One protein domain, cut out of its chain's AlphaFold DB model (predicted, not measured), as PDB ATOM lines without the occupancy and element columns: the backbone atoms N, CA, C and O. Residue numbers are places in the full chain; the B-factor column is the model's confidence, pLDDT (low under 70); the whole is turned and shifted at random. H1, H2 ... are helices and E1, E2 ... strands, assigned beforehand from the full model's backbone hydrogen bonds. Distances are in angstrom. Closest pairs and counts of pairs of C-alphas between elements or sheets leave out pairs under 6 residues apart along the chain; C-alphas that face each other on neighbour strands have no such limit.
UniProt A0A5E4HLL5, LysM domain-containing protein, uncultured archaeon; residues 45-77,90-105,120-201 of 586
ATOM      1  N   PHE A  45    -148.109-106.187-124.867       89.06
ATOM      2  CA  PHE A  45    -146.916-105.844-125.622       89.06
ATOM      3  C   PHE A  45    -145.678-106.274-124.843       89.06
ATOM      4  O   PHE A  45    -145.586-106.014-123.640       89.06
ATOM      5  N   VAL A  46    -144.730-106.901-125.531       88.62
ATOM      6  CA  VAL A  46    -143.498-107.433-124.944       88.62
ATOM      7  C   VAL A  46    -142.306-106.921-125.740       88.62
ATOM      8  O   VAL A  46    -142.219-107.134-126.948       88.62
ATOM      9  N   LEU A  47    -141.384-106.251-125.058       86.50
ATOM     10  CA  LEU A  47    -140.095-105.845-125.599       86.50
ATOM     11  C   LEU A  47    -139.042-106.882-125.208       86.50
ATOM     12  O   LEU A  47    -138.802-107.105-124.018       86.50
ATOM     13  N   LEU A  48    -138.407-107.481-126.211       84.50
ATOM     14  CA  LEU A  48    -137.396-108.518-126.062       84.50
ATOM     15  C   LEU A  48    -136.007-107.999-126.440       84.50
ATOM     16  O   LEU A  48    -135.873-107.255-127.413       84.50
ATOM     17  N   ASP A  49    -134.985-108.420-125.696       81.19
ATOM     18  CA  ASP A  49    -133.579-108.172-126.038       81.19
ATOM     19  C   ASP A  49    -133.085-109.078-127.185       81.19
ATOM     20  O   ASP A  49    -133.827-109.901-127.733       81.19
ATOM     21  N   GLU A  50    -131.810-108.945-127.551       78.50
ATOM     22  CA  GLU A  50    -131.160-109.747-128.591       78.50
ATOM     23  C   GLU A  50    -131.148-111.261-128.332       78.50
ATOM     24  O   GLU A  50    -131.050-112.052-129.272       78.50
ATOM     25  N   ASN A  51    -131.283-111.665-127.069       75.88
ATOM     26  CA  ASN A  51    -131.311-113.051-126.616       75.88
ATOM     27  C   ASN A  51    -132.746-113.547-126.387       75.88
ATOM     28  O   ASN A  51    -132.943-114.657-125.898       75.88
ATOM     29  N   SER A  52    -133.754-112.761-126.783       73.88
ATOM     30  CA  SER A  52    -135.177-113.028-126.543       73.88
ATOM     31  C   SER A  52    -135.584-113.025-125.061       73.88
ATOM     32  O   SER A  52    -136.614-113.600-124.713       73.88
ATOM     33  N   ASN A  53    -134.829-112.354-124.187       74.94
ATOM     34  CA  ASN A  53    -135.248-112.109-122.808       74.94
ATOM     35  C   ASN A  53    -136.230-110.937-122.745       74.94
ATOM     36  O   ASN A  53    -136.080-109.937-123.448       74.94
ATOM     37  N   VAL A  54    -137.205-111.024-121.840       78.06
ATOM     38  CA  VAL A  54    -138.185-109.956-121.610       78.06
ATOM     39  C   VAL A  54    -137.531-108.778-120.888       78.06
ATOM     40  O   VAL A  54    -137.188-108.870-119.712       78.06
ATOM     41  N   ILE A  55    -137.403-107.644-121.582       78.81
ATOM     42  CA  ILE A  55    -136.951-106.372-120.999       78.81
ATOM     43  C   ILE A  55    -138.123-105.673-120.314       78.81
ATOM     44  O   ILE A  55    -137.998-105.141-119.210       78.81
ATOM     45  N   GLN A  56    -139.257-105.605-121.011       79.88
ATOM     46  CA  GLN A  56    -140.426-104.867-120.560       79.88
ATOM     47  C   GLN A  56    -141.699-105.506-121.113       79.88
ATOM     48  O   GLN A  56    -141.767-105.852-122.288       79.88
ATOM     49  N   GLU A  57    -142.716-105.617-120.264       82.44
ATOM     50  CA  GLU A  57    -144.033-106.140-120.615       82.44
ATOM     51  C   GLU A  57    -145.105-105.159-120.143       82.44
ATOM     52  O   GLU A  57    -145.073-104.683-119.004       82.44
ATOM     53  N   ILE A  58    -146.056-104.845-121.021       80.31
ATOM     54  CA  ILE A  58    -147.188-103.974-120.711       80.31
ATOM     55  C   ILE A  58    -148.467-104.633-121.206       80.31
ATOM     56  O   ILE A  58    -148.644-104.862-122.400       80.31
ATOM     57  N   THR A  59    -149.394-104.875-120.280       82.81
ATOM     58  CA  THR A  59    -150.743-105.358-120.587       82.81
ATOM     59  C   THR A  59    -151.739-104.210-120.478       82.81
ATOM     60  O   THR A  59    -151.754-103.482-119.482       82.81
ATOM     61  N   LEU A  60    -152.585-104.039-121.494       78.31
ATOM     62  CA  LEU A  60    -153.635-103.027-121.486       78.31
ATOM     63  C   LEU A  60    -154.676-103.351-120.407       78.31
ATOM     64  O   LEU A  60    -155.303-104.409-120.430       78.31
ATOM     65  N   ALA A  61    -154.877-102.414-119.476       72.19
ATOM     66  CA  ALA A  61    -155.842-102.560-118.384       72.19
ATOM     67  C   ALA A  61    -157.300-102.586-118.874       72.19
ATOM     68  O   ALA A  61    -158.156-103.213-118.254       72.19
ATOM     69  N   VAL A  62    -157.575-101.898-119.985       78.25
ATOM     70  CA  VAL A  62    -158.876-101.883-120.654       78.25
ATOM     71  C   VAL A  62    -158.677-102.432-122.067       78.25
ATOM     72  O   VAL A  62    -157.762-101.972-122.760       78.25
ATOM     73  N   PRO A  63    -159.494-103.402-122.513       80.56
ATOM     74  CA  PRO A  63    -159.471-103.851-123.898       80.56
ATOM     75  C   PRO A  63    -159.682-102.679-124.879       80.56
ATOM     76  O   PRO A  63    -160.422-101.748-124.557       80.56
ATOM     77  N   PRO A  64    -159.066-102.708-126.072       87.44
ATOM     78  CA  PRO A  64    -159.319-101.729-127.118       87.44
ATOM     79  C   PRO A  64    -160.807-101.709-127.493       87.44
ATOM     80  O   PRO A  64    -161.468-102.747-127.542       87.44
ATOM     81  N   GLU A  65    -161.317-100.510-127.771       88.62
ATOM     82  CA  GLU A  65    -162.683-100.284-128.261       88.62
ATOM     83  C   GLU A  65    -162.823-100.739-129.723       88.62
ATOM     84  O   GLU A  65    -163.889-101.188-130.135       88.62
ATOM     85  N   GLY A  66    -161.732-100.662-130.490       88.56
ATOM     86  CA  GLY A  66    -161.633-101.134-131.865       88.56
ATOM     87  C   GLY A  66    -160.351-101.931-132.087       88.56
ATOM     88  O   GLY A  66    -159.271-101.512-131.674       88.56
ATOM     89  N   PHE A  67    -160.492-103.074-132.749       92.06
ATOM     90  CA  PHE A  67    -159.404-103.915-133.237       92.06
ATOM     91  C   PHE A  67    -159.649-104.137-134.729       92.06
ATOM     92  O   PHE A  67    -160.702-104.656-135.099       92.06
ATOM     93  N   ASN A  68    -158.713-103.713-135.574       92.50
ATOM     94  CA  ASN A  68    -158.776-103.917-137.017       92.50
ATOM     95  C   ASN A  68    -157.511-104.638-137.483       92.50
ATOM     96  O   ASN A  68    -156.410-104.141-137.258       92.50
ATOM     97  N   GLN A  69    -157.680-105.783-138.138       92.06
ATOM     98  CA  GLN A  69    -156.605-106.589-138.709       92.06
ATOM     99  C   GLN A  69    -156.843-106.706-140.210       92.06
ATOM    100  O   GLN A  69    -157.879-107.208-140.644       92.06
ATOM    101  N   VAL A  70    -155.894-106.206-140.998       90.31
ATOM    102  CA  VAL A  70    -155.937-106.240-142.460       90.31
ATOM    103  C   VAL A  70    -154.867-107.201-142.947       90.31
ATOM    104  O   VAL A  70    -153.672-106.961-142.774       90.31
ATOM    105  N   GLU A  71    -155.308-108.287-143.571       87.81
ATOM    106  CA  GLU A  71    -154.446-109.266-144.225       87.81
ATOM    107  C   GLU A  71    -154.536-109.067-145.736       87.81
ATOM    108  O   GLU A  71    -155.613-109.154-146.331       87.81
ATOM    109  N   HIS A  72    -153.409-108.759-146.372       80.62
ATOM    110  CA  HIS A  72    -153.368-108.566-147.815       80.62
ATOM    111  C   HIS A  72    -153.237-109.913-148.533       80.62
ATOM    112  O   HIS A  72    -152.306-110.674-148.271       80.62
ATOM    113  N   SER A  73    -154.144-110.185-149.479       71.69
ATOM    114  CA  SER A  73    -153.971-111.292-150.426       71.69
ATOM    115  C   SER A  73    -152.803-110.986-151.354       71.69
ATOM    116  O   SER A  73    -152.710-109.895-151.915       71.69
ATOM    117  N   THR A  74    -151.927-111.967-151.534       70.94
ATOM    118  CA  THR A  74    -150.722-111.855-152.364       70.94
ATOM    119  C   THR A  74    -150.939-112.361-153.779       70.94
ATOM    120  O   THR A  74    -150.072-112.169-154.629       70.94
ATOM    121  N   SER A  75    -152.103-112.974-154.026       72.88
ATOM    122  CA  SER A  75    -152.540-113.386-155.351       72.88
ATOM    123  C   SER A  75    -153.513-112.367-155.928       72.88
ATOM    124  O   SER A  75    -154.545-112.055-155.326       72.88
ATOM    125  N   SER A  76    -153.175-111.844-157.104       77.94
ATOM    126  CA  SER A  76    -154.128-111.126-157.943       77.94
ATOM    127  C   SER A  76    -154.377-111.957-159.192       77.94
ATOM    128  O   SER A  76    -153.438-112.335-159.892       77.94
ATOM    129  N   VAL A  77    -155.646-112.289-159.428       78.38
ATOM    130  CA  VAL A  77    -156.070-113.013-160.625       78.38
ATOM    131  C   VAL A  77    -156.747-112.010-161.541       78.38
ATOM    132  O   VAL A  77    -157.827-111.506-161.230       78.38
ATOM    133  N   GLY A  90    -144.989-113.254-152.583       70.44
ATOM    134  CA  GLY A  90    -144.577-113.584-151.206       70.44
ATOM    135  C   GLY A  90    -145.725-113.736-150.187       70.44
ATOM    136  O   GLY A  90    -146.887-113.855-150.568       70.44
ATOM    137  N   PRO A  91    -145.419-113.792-148.878       69.25
ATOM    138  CA  PRO A  91    -146.405-113.624-147.816       69.25
ATOM    139  C   PRO A  91    -146.652-112.126-147.565       69.25
ATOM    140  O   PRO A  91    -145.718-111.366-147.316       69.25
ATOM    141  N   GLY A  92    -147.908-111.689-147.645       75.56
ATOM    142  CA  GLY A  92    -148.299-110.307-147.383       75.56
ATOM    143  C   GLY A  92    -148.102-109.975-145.906       75.56
ATOM    144  O   GLY A  92    -148.262-110.839-145.046       75.56
ATOM    145  N   LEU A  93    -147.747-108.727-145.601       87.31
ATOM    146  CA  LEU A  93    -147.595-108.289-144.216       87.31
ATOM    147  C   LEU A  93    -148.954-107.866-143.655       87.31
ATOM    148  O   LEU A  93    -149.613-106.984-144.210       87.31
ATOM    149  N   THR A  94    -149.361-108.481-142.549       90.00
ATOM    150  CA  THR A  94    -150.587-108.121-141.831       90.00
ATOM    151  C   THR A  94    -150.419-106.765-141.152       90.00
ATOM    152  O   THR A  94    -149.383-106.492-140.550       90.00
ATOM    153  N   GLN A  95    -151.438-105.912-141.217       91.50
ATOM    154  CA  GLN A  95    -151.473-104.645-140.485       91.50
ATOM    155  C   GLN A  95    -152.518-104.716-139.378       91.50
ATOM    156  O   GLN A  95    -153.657-105.108-139.623       91.50
ATOM    157  N   ILE A  96    -152.142-104.315-138.165       92.56
ATOM    158  CA  ILE A  96    -153.044-104.272-137.014       92.56
ATOM    159  C   ILE A  96    -153.159-102.827-136.534       92.56
ATOM    160  O   ILE A  96    -152.164-102.131-136.330       92.56
ATOM    161  N   THR A  97    -154.400-102.379-136.352       92.38
ATOM    162  CA  THR A  97    -154.738-101.085-135.758       92.38
ATOM    163  C   THR A  97    -155.605-101.291-134.521       92.38
ATOM    164  O   THR A  97    -156.654-101.936-134.582       92.38
ATOM    165  N   LEU A  98    -155.175-100.729-133.394       91.81
ATOM    166  CA  LEU A  98    -155.900-100.744-132.127       91.81
ATOM    167  C   LEU A  98    -156.333 -99.331-131.778       91.81
ATOM    168  O   LEU A  98    -155.506 -98.427-131.733       91.81
ATOM    169  N   SER A  99    -157.601 -99.153-131.435       91.25
ATOM    170  CA  SER A  99    -158.113 -97.875-130.945       91.25
ATOM    171  C   SER A  99    -158.869 -98.063-129.642       91.25
ATOM    172  O   SER A  99    -159.606 -99.035-129.486       91.25
ATOM    173  N   GLY A 100    -158.738 -97.131-128.708       89.31
ATOM    174  CA  GLY A 100    -159.514 -97.184-127.474       89.31
ATOM    175  C   GLY A 100    -159.110 -96.136-126.458       89.31
ATOM    176  O   GLY A 100    -158.529 -95.102-126.792       89.31
ATOM    177  N   THR A 101    -159.421 -96.410-125.194       86.25
ATOM    178  CA  THR A 101    -159.043 -95.558-124.068       86.25
ATOM    179  C   THR A 101    -158.278 -96.348-123.016       86.25
ATOM    180  O   THR A 101    -158.542 -97.520-122.772       86.25
ATOM    181  N   PHE A 102    -157.326 -95.698-122.350       75.81
ATOM    182  CA  PHE A 102    -156.557 -96.313-121.259       75.81
ATOM    183  C   PHE A 102    -157.287 -96.279-119.900       75.81
ATOM    184  O   PHE A 102    -156.681 -96.509-118.855       75.81
ATOM    185  N   GLY A 103    -158.591 -95.975-119.895       71.44
ATOM    186  CA  GLY A 103    -159.386 -95.800-118.680       71.44
ATOM    187  C   GLY A 103    -159.149 -94.462-117.964       71.44
ATOM    188  O   GLY A 103    -158.331 -93.638-118.375       71.44
ATOM    189  N   GLN A 104    -159.925 -94.224-116.900       62.34
ATOM    190  CA  GLN A 104    -160.123 -92.881-116.336       62.34
ATOM    191  C   GLN A 104    -159.713 -92.708-114.863       62.34
ATOM    192  O   GLN A 104    -159.786 -91.587-114.360       62.34
ATOM    193  N   ARG A 105    -159.295 -93.758-114.139       55.00
ATOM    194  CA  ARG A 105    -159.061 -93.642-112.687       55.00
ATOM    195  C   ARG A 105    -157.823 -94.388-112.180       55.00
ATOM    196  O   ARG A 105    -157.708 -95.573-112.463       55.00
ATOM    197  N   THR A 120    -148.870 -94.737-110.115       48.50
ATOM    198  CA  THR A 120    -148.625 -95.868-111.022       48.50
ATOM    199  C   THR A 120    -149.881 -96.529-111.599       48.50
ATOM    200  O   THR A 120    -149.760 -97.444-112.406       48.50
ATOM    201  N   SER A 121    -151.089 -96.094-111.226       52.94
ATOM    202  CA  SER A 121    -152.347 -96.777-111.597       52.94
ATOM    203  C   SER A 121    -153.294 -95.951-112.478       52.94
ATOM    204  O   SER A 121    -154.434 -96.344-112.708       52.94
ATOM    205  N   SER A 122    -152.850 -94.797-112.987       66.50
ATOM    206  CA  SER A 122    -153.663 -93.976-113.894       66.50
ATOM    207  C   SER A 122    -153.523 -94.414-115.357       66.50
ATOM    208  O   SER A 122    -152.443 -94.814-115.794       66.50
ATOM    209  N   GLY A 123    -154.588 -94.249-116.152       68.38
ATOM    210  CA  GLY A 123    -154.533 -94.478-117.602       68.38
ATOM    211  C   GLY A 123    -153.454 -93.635-118.292       68.38
ATOM    212  O   GLY A 123    -152.782 -94.114-119.197       68.38
ATOM    213  N   GLN A 124    -153.198 -92.416-117.799       72.88
ATOM    214  CA  GLN A 124    -152.100 -91.563-118.268       72.88
ATOM    215  C   GLN A 124    -150.725 -92.205-118.048       72.88
ATOM    216  O   GLN A 124    -149.859 -92.114-118.912       72.88
ATOM    217  N   TYR A 125    -150.507 -92.835-116.896       75.12
ATOM    218  CA  TYR A 125    -149.239 -93.487-116.595       75.12
ATOM    219  C   TYR A 125    -148.999 -94.688-117.517       75.12
ATOM    220  O   TYR A 125    -147.913 -94.817-118.075       75.12
ATOM    221  N   LEU A 126    -150.034 -95.497-117.766       76.12
ATOM    222  CA  LEU A 126    -149.946 -96.639-118.679       76.12
ATOM    223  C   LEU A 126    -149.652 -96.194-120.122       76.12
ATOM    224  O   LEU A 126    -148.814 -96.795-120.791       76.12
ATOM    225  N   VAL A 127    -150.258 -95.086-120.570       80.69
ATOM    226  CA  VAL A 127    -149.936 -94.447-121.861       80.69
ATOM    227  C   VAL A 127    -148.454 -94.094-121.945       80.69
ATOM    228  O   VAL A 127    -147.810 -94.368-122.954       80.69
ATOM    229  N   LEU A 128    -147.925 -93.434-120.911       82.25
ATOM    230  CA  LEU A 128    -146.537 -92.979-120.889       82.25
ATOM    231  C   LEU A 128    -145.578 -94.166-120.896       82.25
ATOM    232  O   LEU A 128    -144.644 -94.164-121.687       82.25
ATOM    233  N   GLN A 129    -145.857 -95.202-120.103       83.00
ATOM    234  CA  GLN A 129    -145.063 -96.428-120.099       83.00
ATOM    235  C   GLN A 129    -145.063 -97.123-121.458       83.00
ATOM    236  O   GLN A 129    -144.003 -97.539-121.924       83.00
ATOM    237  N   LEU A 130    -146.231 -97.233-122.098       86.69
ATOM    238  CA  LEU A 130    -146.347 -97.849-123.414       86.69
ATOM    239  C   LEU A 130    -145.558 -97.044-124.446       86.69
ATOM    240  O   LEU A 130    -144.717 -97.592-125.153       86.69
ATOM    241  N   ARG A 131    -145.763 -95.727-124.478       87.25
ATOM    242  CA  ARG A 131    -145.041 -94.825-125.378       87.25
ATOM    243  C   ARG A 131    -143.529 -94.890-125.162       87.25
ATOM    244  O   ARG A 131    -142.785 -94.915-126.137       87.25
ATOM    245  N   ASP A 132    -143.073 -94.920-123.915       87.12
ATOM    246  CA  ASP A 132    -141.650 -94.991-123.590       87.12
ATOM    247  C   ASP A 132    -141.056 -96.360-123.954       87.12
ATOM    248  O   ASP A 132    -139.914 -96.418-124.393       87.12
ATOM    249  N   MET A 133    -141.821 -97.452-123.857       87.94
ATOM    250  CA  MET A 133    -141.401 -98.775-124.338       87.94
ATOM    251  C   MET A 133    -141.198 -98.787-125.859       87.94
ATOM    252  O   MET A 133    -140.156 -99.243-126.324       87.94
ATOM    253  N   PHE A 134    -142.138 -98.236-126.634       89.31
ATOM    254  CA  PHE A 134    -141.970 -98.098-128.086       89.31
ATOM    255  C   PHE A 134    -140.796 -97.176-128.450       89.31
ATOM    256  O   PHE A 134    -140.055 -97.467-129.382       89.31
ATOM    257  N   ARG A 135    -140.572 -96.089-127.701       88.44
ATOM    258  CA  ARG A 135    -139.393 -95.226-127.896       88.44
ATOM    259  C   ARG A 135    -138.094 -95.964-127.615       88.44
ATOM    260  O   ARG A 135    -137.220 -95.944-128.461       88.44
ATOM    261  N   LYS A 136    -138.001 -96.696-126.501       85.94
ATOM    262  CA  LYS A 136    -136.832 -97.535-126.190       85.94
ATOM    263  C   LYS A 136    -136.561 -98.571-127.276       85.94
ATOM    264  O   LYS A 136    -135.403 -98.847-127.565       85.94
ATOM    265  N   TYR A 137    -137.612 -99.155-127.845       88.12
ATOM    266  CA  TYR A 137    -137.490-100.062-128.978       88.12
ATOM    267  C   TYR A 137    -136.876 -99.353-130.197       88.12
ATOM    268  O   TYR A 137    -135.864 -99.811-130.718       88.12
ATOM    269  N   LEU A 138    -137.414 -98.194-130.585       86.12
ATOM    270  CA  LEU A 138    -136.892 -97.401-131.705       86.12
ATOM    271  C   LEU A 138    -135.467 -96.876-131.452       86.12
ATOM    272  O   LEU A 138    -134.637 -96.908-132.354       86.12
ATOM    273  N   ASP A 139    -135.155 -96.445-130.230       83.75
ATOM    274  CA  ASP A 139    -133.827 -95.961-129.835       83.75
ATOM    275  C   ASP A 139    -132.780 -97.086-129.887       83.75
ATOM    276  O   ASP A 139    -131.628 -96.843-130.241       83.75
ATOM    277  N   ARG A 140    -133.182 -98.327-129.573       78.56
ATOM    278  CA  ARG A 140    -132.341 -99.525-129.721       78.56
ATOM    279  C   ARG A 140    -132.119 -99.889-131.185       78.56
ATOM    280  O   ARG A 140    -131.017-100.284-131.546       78.56
ATOM    281  N   LEU A 141    -133.134 -99.740-132.032       76.25
ATOM    282  CA  LEU A 141    -132.977 -99.952-133.471       76.25
ATOM    283  C   LEU A 141    -132.137 -98.857-134.142       76.25
ATOM    284  O   LEU A 141    -131.568 -99.099-135.203       76.25
ATOM    285  N   ASN A 142    -132.046 -97.664-133.548       72.00
ATOM    286  CA  ASN A 142    -131.306 -96.551-134.123       72.00
ATOM    287  C   ASN A 142    -129.786 -96.686-133.870       72.00
ATOM    288  O   ASN A 142    -129.331 -96.487-132.737       72.00
ATOM    289  N   PRO A 143    -128.970 -96.926-134.915       59.34
ATOM    290  CA  PRO A 143    -127.527 -97.127-134.769       59.34
ATOM    291  C   PRO A 143    -126.789 -95.884-134.249       59.34
ATOM    292  O   PRO A 143    -125.682 -96.003-133.736       59.34
ATOM    293  N   ILE A 144    -127.391 -94.692-134.343       57.25
ATOM    294  CA  ILE A 144    -126.773 -93.427-133.918       57.25
ATOM    295  C   ILE A 144    -126.791 -93.266-132.390       57.25
ATOM    296  O   ILE A 144    -125.892 -92.647-131.825       57.25
ATOM    297  N   MET A 145    -127.812 -93.798-131.707       53.97
ATOM    298  CA  MET A 145    -128.006 -93.574-130.265       53.97
ATOM    299  C   MET A 145    -127.429 -94.690-129.388       53.97
ATOM    300  O   MET A 145    -127.274 -94.492-128.184       53.97
ATOM    301  N   THR A 146    -127.073 -95.844-129.963       53.91
ATOM    302  CA  THR A 146    -126.430 -96.943-129.232       53.91
ATOM    303  C   THR A 146    -125.120 -97.386-129.904       53.91
ATOM    304  O   THR A 146    -125.162 -97.915-131.016       53.91
ATOM    305  N   PRO A 147    -123.959 -97.239-129.224       49.56
ATOM    306  CA  PRO A 147    -122.638 -97.601-129.761       49.56
ATOM    307  C   PRO A 147    -122.464 -99.085-130.133       49.56
ATOM    308  O   PRO A 147    -121.557 -99.418-130.886       49.56
ATOM    309  N   ASP A 148    -123.333 -99.968-129.626       55.75
ATOM    310  CA  ASP A 148    -123.313-101.428-129.828       55.75
ATOM    311  C   ASP A 148    -124.398-101.876-130.841       55.75
ATOM    312  O   ASP A 148    -125.195-102.789-130.606       55.75
ATOM    313  N   SER A 149    -124.462-101.202-131.992       50.78
ATOM    314  CA  SER A 149    -125.549-101.311-132.982       50.78
ATOM    315  C   SER A 149    -125.779-102.737-133.523       50.78
ATOM    316  O   SER A 149    -126.892-103.081-133.913       50.78
ATOM    317  N   ALA A 150    -124.759-103.604-133.487       51.66
ATOM    318  CA  ALA A 150    -124.856-105.001-133.925       51.66
ATOM    319  C   ALA A 150    -125.655-105.902-132.960       51.66
ATOM    320  O   ALA A 150    -126.267-106.878-133.398       51.66
ATOM    321  N   LYS A 151    -125.680-105.585-131.658       50.72
ATOM    322  CA  LYS A 151    -126.466-106.341-130.668       50.72
ATOM    323  C   LYS A 151    -127.926-105.905-130.685       50.72
ATOM    324  O   LYS A 151    -128.820-106.741-130.723       50.72
ATOM    325  N   ASN A 152    -128.180-104.602-130.789       57.28
ATOM    326  CA  ASN A 152    -129.540-104.072-130.700       57.28
ATOM    327  C   ASN A 152    -130.403-104.315-131.951       57.28
ATOM    328  O   ASN A 152    -131.629-104.290-131.836       57.28
ATOM    329  N   ALA A 153    -129.804-104.636-133.105       61.12
ATOM    330  CA  ALA A 153    -130.525-104.994-134.333       61.12
ATOM    331  C   ALA A 153    -131.412-106.249-134.196       61.12
ATOM    332  O   ALA A 153    -132.308-106.468-135.007       61.12
ATOM    333  N   LYS A 154    -131.181-107.080-133.169       74.12
ATOM    334  CA  LYS A 154    -131.981-108.282-132.876       74.12
ATOM    335  C   LYS A 154    -133.084-108.054-131.838       74.12
ATOM    336  O   LYS A 154    -133.791-109.008-131.514       74.12
ATOM    337  N   THR A 155    -133.237-106.830-131.330       83.69
ATOM    338  CA  THR A 155    -134.335-106.460-130.423       83.69
ATOM    339  C   THR A 155    -135.666-106.703-131.130       83.69
ATOM    340  O   THR A 155    -135.860-106.263-132.263       83.69
ATOM    341  N   LYS A 156    -136.600-107.390-130.470       87.38
ATOM    342  CA  LYS A 156    -137.923-107.691-131.036       87.38
ATOM    343  C   LYS A 156    -139.011-107.048-130.201       87.38
ATOM    344  O   LYS A 156    -138.952-107.061-128.974       87.38
ATOM    345  N   LEU A 157    -140.033-106.540-130.874       90.31
ATOM    346  CA  LEU A 157    -141.270-106.138-130.234       90.31
ATOM    347  C   LEU A 157    -142.363-107.136-130.605       90.31
ATOM    348  O   LEU A 157    -142.543-107.475-131.774       90.31
ATOM    349  N   GLN A 158    -143.078-107.623-129.599       91.56
ATOM    350  CA  GLN A 158    -144.137-108.606-129.766       91.56
ATOM    351  C   GLN A 158    -145.469-108.092-129.249       91.56
ATOM    352  O   GLN A 158    -145.543-107.391-128.239       91.56
ATOM    353  N   PHE A 159    -146.527-108.482-129.946       91.25
ATOM    354  CA  PHE A 159    -147.909-108.229-129.584       91.25
ATOM    355  C   PHE A 159    -148.644-109.551-129.401       91.25
ATOM    356  O   PHE A 159    -148.573-110.434-130.257       91.25
ATOM    357  N   TYR A 160    -149.361-109.665-128.288       89.00
ATOM    358  CA  TYR A 160    -150.186-110.813-127.957       89.00
ATOM    359  C   TYR A 160    -151.662-110.427-127.962       89.00
ATOM    360  O   TYR A 160    -152.102-109.547-127.209       89.00
ATOM    361  N   ASN A 161    -152.426-111.134-128.792       88.12
ATOM    362  CA  ASN A 161    -153.877-111.071-128.811       88.12
ATOM    363  C   ASN A 161    -154.448-112.254-128.004       88.12
ATOM    364  O   ASN A 161    -154.407-113.394-128.476       88.12
ATOM    365  N   PRO A 162    -155.016-112.014-126.807       80.25
ATOM    366  CA  PRO A 162    -155.534-113.082-125.958       80.25
ATOM    367  C   PRO A 162    -156.808-113.740-126.496       80.25
ATOM    368  O   PRO A 162    -157.127-114.839-126.052       80.25
ATOM    369  N   LYS A 163    -157.549-113.092-127.407       82.38
ATOM    370  CA  LYS A 163    -158.802-113.643-127.945       82.38
ATOM    371  C   LYS A 163    -158.551-114.734-128.975       82.38
ATOM    372  O   LYS A 163    -159.194-115.775-128.917       82.38
ATOM    373  N   ASP A 164    -157.579-114.495-129.847       81.06
ATOM    374  CA  ASP A 164    -157.226-115.414-130.931       81.06
ATOM    375  C   ASP A 164    -156.002-116.279-130.578       81.06
ATOM    376  O   ASP A 164    -155.622-117.176-131.327       81.06
ATOM    377  N   ASN A 165    -155.409-116.047-129.398       80.00
ATOM    378  CA  ASN A 165    -154.200-116.708-128.902       80.00
ATOM    379  C   ASN A 165    -153.034-116.622-129.906       80.00
ATOM    380  O   ASN A 165    -152.293-117.582-130.114       80.00
ATOM    381  N   GLU A 166    -152.873-115.447-130.515       82.81
ATOM    382  CA  GLU A 166    -151.839-115.185-131.512       82.81
ATOM    383  C   GLU A 166    -150.739-114.279-130.964       82.81
ATOM    384  O   GLU A 166    -151.004-113.296-130.264       82.81
ATOM    385  N   PHE A 167    -149.501-114.600-131.340       87.00
ATOM    386  CA  PHE A 167    -148.326-113.779-131.089       87.00
ATOM    387  C   PHE A 167    -147.753-113.284-132.410       87.00
ATOM    388  O   PHE A 167    -147.465-114.066-133.319       87.00
ATOM    389  N   TRP A 168    -147.536-111.981-132.488       89.38
ATOM    390  CA  TRP A 168    -147.014-111.319-133.672       89.38
ATOM    391  C   TRP A 168    -145.732-110.577-133.317       89.38
ATOM    392  O   TRP A 168    -145.713-109.819-132.350       89.38
ATOM    393  N   ASN A 169    -144.668-110.768-134.103       90.75
ATOM    394  CA  ASN A 169    -143.555-109.821-134.112       90.75
ATOM    395  C   ASN A 169    -144.033-108.587-134.878       90.75
ATOM    396  O   ASN A 169    -144.470-108.714-136.026       90.75
ATOM    397  N   ILE A 170    -143.995-107.423-134.243       92.50
ATOM    398  CA  ILE A 170    -144.591-106.195-134.767       92.50
ATOM    399  C   ILE A 170    -143.543-105.104-134.951       92.50
ATOM    400  O   ILE A 170    -142.650-104.951-134.125       92.50
ATOM    401  N   GLU A 171    -143.705-104.322-136.013       92.06
ATOM    402  CA  GLU A 171    -142.921-103.127-136.306       92.06
ATOM    403  C   GLU A 171    -143.861-101.906-136.326       92.06
ATOM    404  O   GLU A 171    -144.881-101.930-137.030       92.06
ATOM    405  N   PRO A 172    -143.570-100.831-135.575       90.62
ATOM    406  CA  PRO A 172    -144.340 -99.594-135.640       90.62
ATOM    407  C   PRO A 172    -144.193 -98.943-137.027       90.62
ATOM    408  O   PRO A 172    -143.077 -98.700-137.480       90.62
ATOM    409  N   THR A 173    -145.296 -98.612-137.703       81.81
ATOM    410  CA  THR A 173    -145.259 -97.984-139.038       81.81
ATOM    411  C   THR A 173    -145.808 -96.565-139.039       81.81
ATOM    412  O   THR A 173    -146.852 -96.283-138.456       81.81
ATOM    413  N   GLY A 174    -145.106 -95.647-139.716       79.81
ATOM    414  CA  GLY A 174    -145.543 -94.257-139.905       79.81
ATOM    415  C   GLY A 174    -145.990 -93.579-138.602       79.81
ATOM    416  O   GLY A 174    -145.213 -93.455-137.655       79.81
ATOM    417  N   ASN A 175    -147.259 -93.160-138.552       82.00
ATOM    418  CA  ASN A 175    -147.906 -92.589-137.365       82.00
ATOM    419  C   ASN A 175    -148.388 -93.691-136.402       82.00
ATOM    420  O   ASN A 175    -149.578 -93.809-136.120       82.00
ATOM    421  N   TRP A 176    -147.454 -94.492-135.890       84.81
ATOM    422  CA  TRP A 176    -147.737 -95.684-135.082       84.81
ATOM    423  C   TRP A 176    -148.414 -95.405-133.734       84.81
ATOM    424  O   TRP A 176    -148.981 -96.317-133.137       84.81
ATOM    425  N   PHE A 177    -148.356 -94.167-133.236       88.88
ATOM    426  CA  PHE A 177    -148.986 -93.765-131.983       88.88
ATOM    427  C   PHE A 177    -149.620 -92.390-132.107       88.88
ATOM    428  O   PHE A 177    -148.933 -91.368-132.164       88.88
ATOM    429  N   THR A 178    -150.947 -92.368-132.062       88.25
ATOM    430  CA  THR A 178    -151.723 -91.137-131.957       88.25
ATOM    431  C   THR A 178    -152.401 -91.090-130.600       88.25
ATOM    432  O   THR A 178    -153.097 -92.020-130.198       88.25
ATOM    433  N   LEU A 179    -152.208 -89.981-129.890       87.44
ATOM    434  CA  LEU A 179    -152.869 -89.715-128.621       87.44
ATOM    435  C   LEU A 179    -153.690 -88.441-128.743       87.44
ATOM    436  O   LEU A 179    -153.145 -87.365-128.982       87.44
ATOM    437  N   SER A 180    -154.997 -88.556-128.530       86.94
ATOM    438  CA  SER A 180    -155.903 -87.413-128.538       86.94
ATOM    439  C   SER A 180    -156.570 -87.226-127.177       86.94
ATOM    440  O   SER A 180    -156.976 -88.169-126.495       86.94
ATOM    441  N   ARG A 181    -156.670 -85.958-126.778       82.75
ATOM    442  CA  ARG A 181    -157.404 -85.496-125.600       82.75
ATOM    443  C   ARG A 181    -158.245 -84.305-126.029       82.75
ATOM    444  O   ARG A 181    -157.737 -83.385-126.663       82.75
ATOM    445  N   SER A 182    -159.522 -84.308-125.672       83.12
ATOM    446  CA  SER A 182    -160.426 -83.197-125.971       83.12
ATOM    447  C   SER A 182    -160.802 -82.445-124.697       83.12
ATOM    448  O   SER A 182    -160.819 -83.006-123.599       83.12
ATOM    449  N   LYS A 183    -161.161 -81.162-124.838       80.25
ATOM    450  CA  LYS A 183    -161.708 -80.358-123.733       80.25
ATOM    451  C   LYS A 183    -162.999 -80.965-123.164       80.25
ATOM    452  O   LYS A 183    -163.256 -80.822-121.975       80.25
ATOM    453  N   GLY A 184    -163.781 -81.659-123.998       80.88
ATOM    454  CA  GLY A 184    -165.012 -82.346-123.592       80.88
ATOM    455  C   GLY A 184    -164.782 -83.650-122.821       80.88
ATOM    456  O   GLY A 184    -165.713 -84.184-122.229       80.88
ATOM    457  N   SER A 185    -163.559 -84.186-122.807       75.75
ATOM    458  CA  SER A 185    -163.214 -85.408-122.075       75.75
ATOM    459  C   SER A 185    -161.767 -85.348-121.574       75.75
ATOM    460  O   SER A 185    -160.916 -86.118-122.017       75.75
ATOM    461  N   PRO A 186    -161.456 -84.434-120.635       69.69
ATOM    462  CA  PRO A 186    -160.082 -84.143-120.235       69.69
ATOM    463  C   PRO A 186    -159.394 -85.311-119.520       69.69
ATOM    464  O   PRO A 186    -158.172 -85.324-119.443       69.69
ATOM    465  N   PHE A 187    -160.148 -86.275-118.997       69.19
ATOM    466  CA  PHE A 187    -159.604 -87.437-118.295       69.19
ATOM    467  C   PHE A 187    -159.542 -88.700-119.166       69.19
ATOM    468  O   PHE A 187    -159.108 -89.738-118.680       69.19
ATOM    469  N   LEU A 188    -159.983 -88.633-120.430       76.25
ATOM    470  CA  LEU A 188    -159.883 -89.750-121.372       76.25
ATOM    471  C   LEU A 188    -158.739 -89.498-122.343       76.25
ATOM    472  O   LEU A 188    -158.764 -88.554-123.132       76.25
ATOM    473  N   TYR A 189    -157.759 -90.389-122.287       80.56
ATOM    474  CA  TYR A 189    -156.720 -90.509-123.293       80.56
ATOM    475  C   TYR A 189    -157.198 -91.508-124.335       80.56
ATOM    476  O   TYR A 189    -157.264 -92.705-124.048       80.56
ATOM    477  N   ARG A 190    -157.574 -91.000-125.512       87.19
ATOM    478  CA  ARG A 190    -157.906 -91.832-126.667       87.19
ATOM    479  C   ARG A 190    -156.635 -92.129-127.434       87.19
ATOM    480  O   ARG A 190    -155.880 -91.203-127.739       87.19
ATOM    481  N   TYR A 191    -156.415 -93.401-127.717       89.69
ATOM    482  CA  TYR A 191    -155.248 -93.868-128.437       89.69
ATOM    483  C   TYR A 191    -155.635 -94.532-129.743       89.69
ATOM    484  O   TYR A 191    -156.704 -95.134-129.852       89.69
ATOM    485  N   GLU A 192    -154.715 -94.442-130.690       91.88
ATOM    486  CA  GLU A 192    -154.676 -95.246-131.898       91.88
ATOM    487  C   GLU A 192    -153.242 -95.757-132.060       91.88
ATOM    488  O   GLU A 192    -152.294 -94.964-132.067       91.88
ATOM    489  N   LEU A 193    -153.090 -97.078-132.092       91.56
ATOM    490  CA  LEU A 193    -151.829 -97.781-132.300       91.56
ATOM    491  C   LEU A 193    -151.895 -98.477-133.649       91.56
ATOM    492  O   LEU A 193    -152.834 -99.234-133.877       91.56
ATOM    493  N   ALA A 194    -150.898 -98.264-134.499       92.06
ATOM    494  CA  ALA A 194    -150.801 -98.914-135.799       92.06
ATOM    495  C   ALA A 194    -149.434 -99.583-135.946       92.06
ATOM    496  O   ALA A 194    -148.396 -98.965-135.696       92.06
ATOM    497  N   PHE A 195    -149.437-100.857-136.330       92.94
ATOM    498  CA  PHE A 195    -148.215-101.625-136.523       92.94
ATOM    499  C   PHE A 195    -148.373-102.685-137.613       92.94
ATOM    500  O   PHE A 195    -149.465-103.195-137.871       92.94
ATOM    501  N   THR A 196    -147.249-103.017-138.244       92.69
ATOM    502  CA  THR A 196    -147.150-104.067-139.257       92.69
ATOM    503  C   THR A 196    -146.558-105.316-138.626       92.69
ATOM    504  O   THR A 196    -145.528-105.269-137.961       92.69
ATOM    505  N   CYS A 197    -147.202-106.454-138.836       91.38
ATOM    506  CA  CYS A 197    -146.738-107.746-138.366       91.38
ATOM    507  C   CYS A 197    -145.690-108.300-139.336       91.38
ATOM    508  O   CYS A 197    -145.997-108.598-140.488       91.38
ATOM    509  N   LEU A 198    -144.459-108.470-138.856       88.81
ATOM    510  CA  LEU A 198    -143.350-109.041-139.629       88.81
ATOM    511  C   LEU A 198    -143.460-110.566-139.762       88.81
ATOM    512  O   LEU A 198    -142.896-111.166-140.672       88.81
ATOM    513  N   GLY A 199    -144.179-111.202-138.841       86.44
ATOM    514  CA  GLY A 199    -144.444-112.632-138.861       86.44
ATOM    515  C   GLY A 199    -145.016-113.120-137.538       86.44
ATOM    516  O   GLY A 199    -144.966-112.415-136.521       86.44
ATOM    517  N   ARG A 200    -145.547-114.345-137.541       82.88
ATOM    518  CA  ARG A 200    -145.986-115.006-136.310       82.88
ATOM    519  C   ARG A 200    -144.775-115.276-135.431       82.88
ATOM    520  O   ARG A 200    -143.798-115.886-135.864       82.88
ATOM    521  N   ALA A 201    -144.833-114.802-134.198       78.19
ATOM    522  CA  ALA A 201    -143.853-115.168-133.202       78.19
ATOM    523  C   ALA A 201    -144.194-116.568-132.683       78.19
ATOM    524  O   ALA A 201    -145.352-116.857-132.377       78.19
TER     525      ALA A 201
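What this domain is: This is residues 45 to 77, 90 to 105 and 120 to 201 of the 586 residues of the protein "LysM domain-containing protein" of uncultured archaeon (UniProt A0A5E4HLL5). One twisted antiparallel sheet of seven strands makes a wall, with the long helix H1 packed on one face and no named helix on the other. The strands E2, E1 and E6 form one wing of the sheet and E8, E5 and E3 the other, joined by the long strand E7, which bends sharply near its start; the short strand E4 lies out beyond E3, away from the sheet. The printed part has 131 residues, with two named helices and eight named strands in the order E1 E2 E3 E4 E5 H1 H2 E6 E7 E8, and its class is mixed, helices and strands. The sheet order is E2 E1 E6 E7 E8 E5 E3, and the whole makes two layers, a helix on one face of a sheet. It is compact, with a radius of gyration of the C-alphas of 16.0 A and spans of 48 by 45 by 26 A.

How they stand to each other: E1, residues 45 to 48, and the edge strand E2, residues 54 to 59, form a hairpin, with N 47 and O 56 at 2.8 A. On its other side E1 is antiparallel to E6, residues 156 to 161, at 152 degrees, with N 46 and O 158 at 2.9 A. E3, residues 66 to 70, is the other edge strand; its antiparallel neighbour is E5, residues 94 to 101, at 172 degrees, with N 68 and O 97 at 2.9 A. E4, residues 75 to 77, pairs with no named strand and is apart from E3 and E5. H1, residues 123 to 141, is on the sheet, with 56 pairs of C-alphas within 10 A; its closest C-alphas to E2 are those of Leu 130 and Ile 58, 6.7 A apart. H2, residues 149 to 152, is not on the sheet; it touches H1 at residues 140 to 141 alone, the closest C-alphas being those of Arg 140 and Asn 152, 5.4 A apart. E6, E7, residues 166 to 182, and E8, residues 185 to 200, form a meander, each strand the antiparallel neighbour of the one before. E7 bends by 97 degrees at residue 169: N 168 and O 159 of E6 are 2.9 A apart, while N 178 and O 192 of E8 are 2.9 A apart. E8 bends by 69 degrees at residue 197 and is antiparallel to E5 at 163 degrees, with N 98 and O 193 at 2.8 A. Every O i to N i+4 pair in H1 is within hydrogen-bond range; H2 is too short for such a pair, and its one O i to N i+3 pair is not within range.

Where its parts are: E1 begins at C-alpha 45, (-146.916, -105.844, -125.622), and ends at residue 48; E2 covers residues 54 to 59, E3 66 to 70 and E4 75 to 77. E5, residues 94 to 101, is 23.3 A long. H1 runs 27.3 A from C-alpha 123 at (-154.533, -94.478, -117.602) to C-alpha 141, and H2 covers residues 149 to 152. E6, residues 156 to 161, is 16.5 A long, E7, residues 166 to 182, 33.6 A, and E8, residues 185 to 200, 37.1 A, ending at C-alpha 200, (-145.986, -115.006, -136.310).

The domain as a whole: The two C-alphas farthest apart are those of Val 77 and Thr 120, 53.0 A. Residues 78 to 89 are not printed, with 14.9 A from C-alpha 77 to C-alpha 90, and residues 106 to 119 are not printed, with 10.8 A from C-alpha 105 to C-alpha 120. Of the links that are printed whole, none is long. The mean pLDDT of the printed part is 80.0; it is under 70 at residue 91 and residues 104 to 105, 120 to 123, 143 to 153 and 186 to 187.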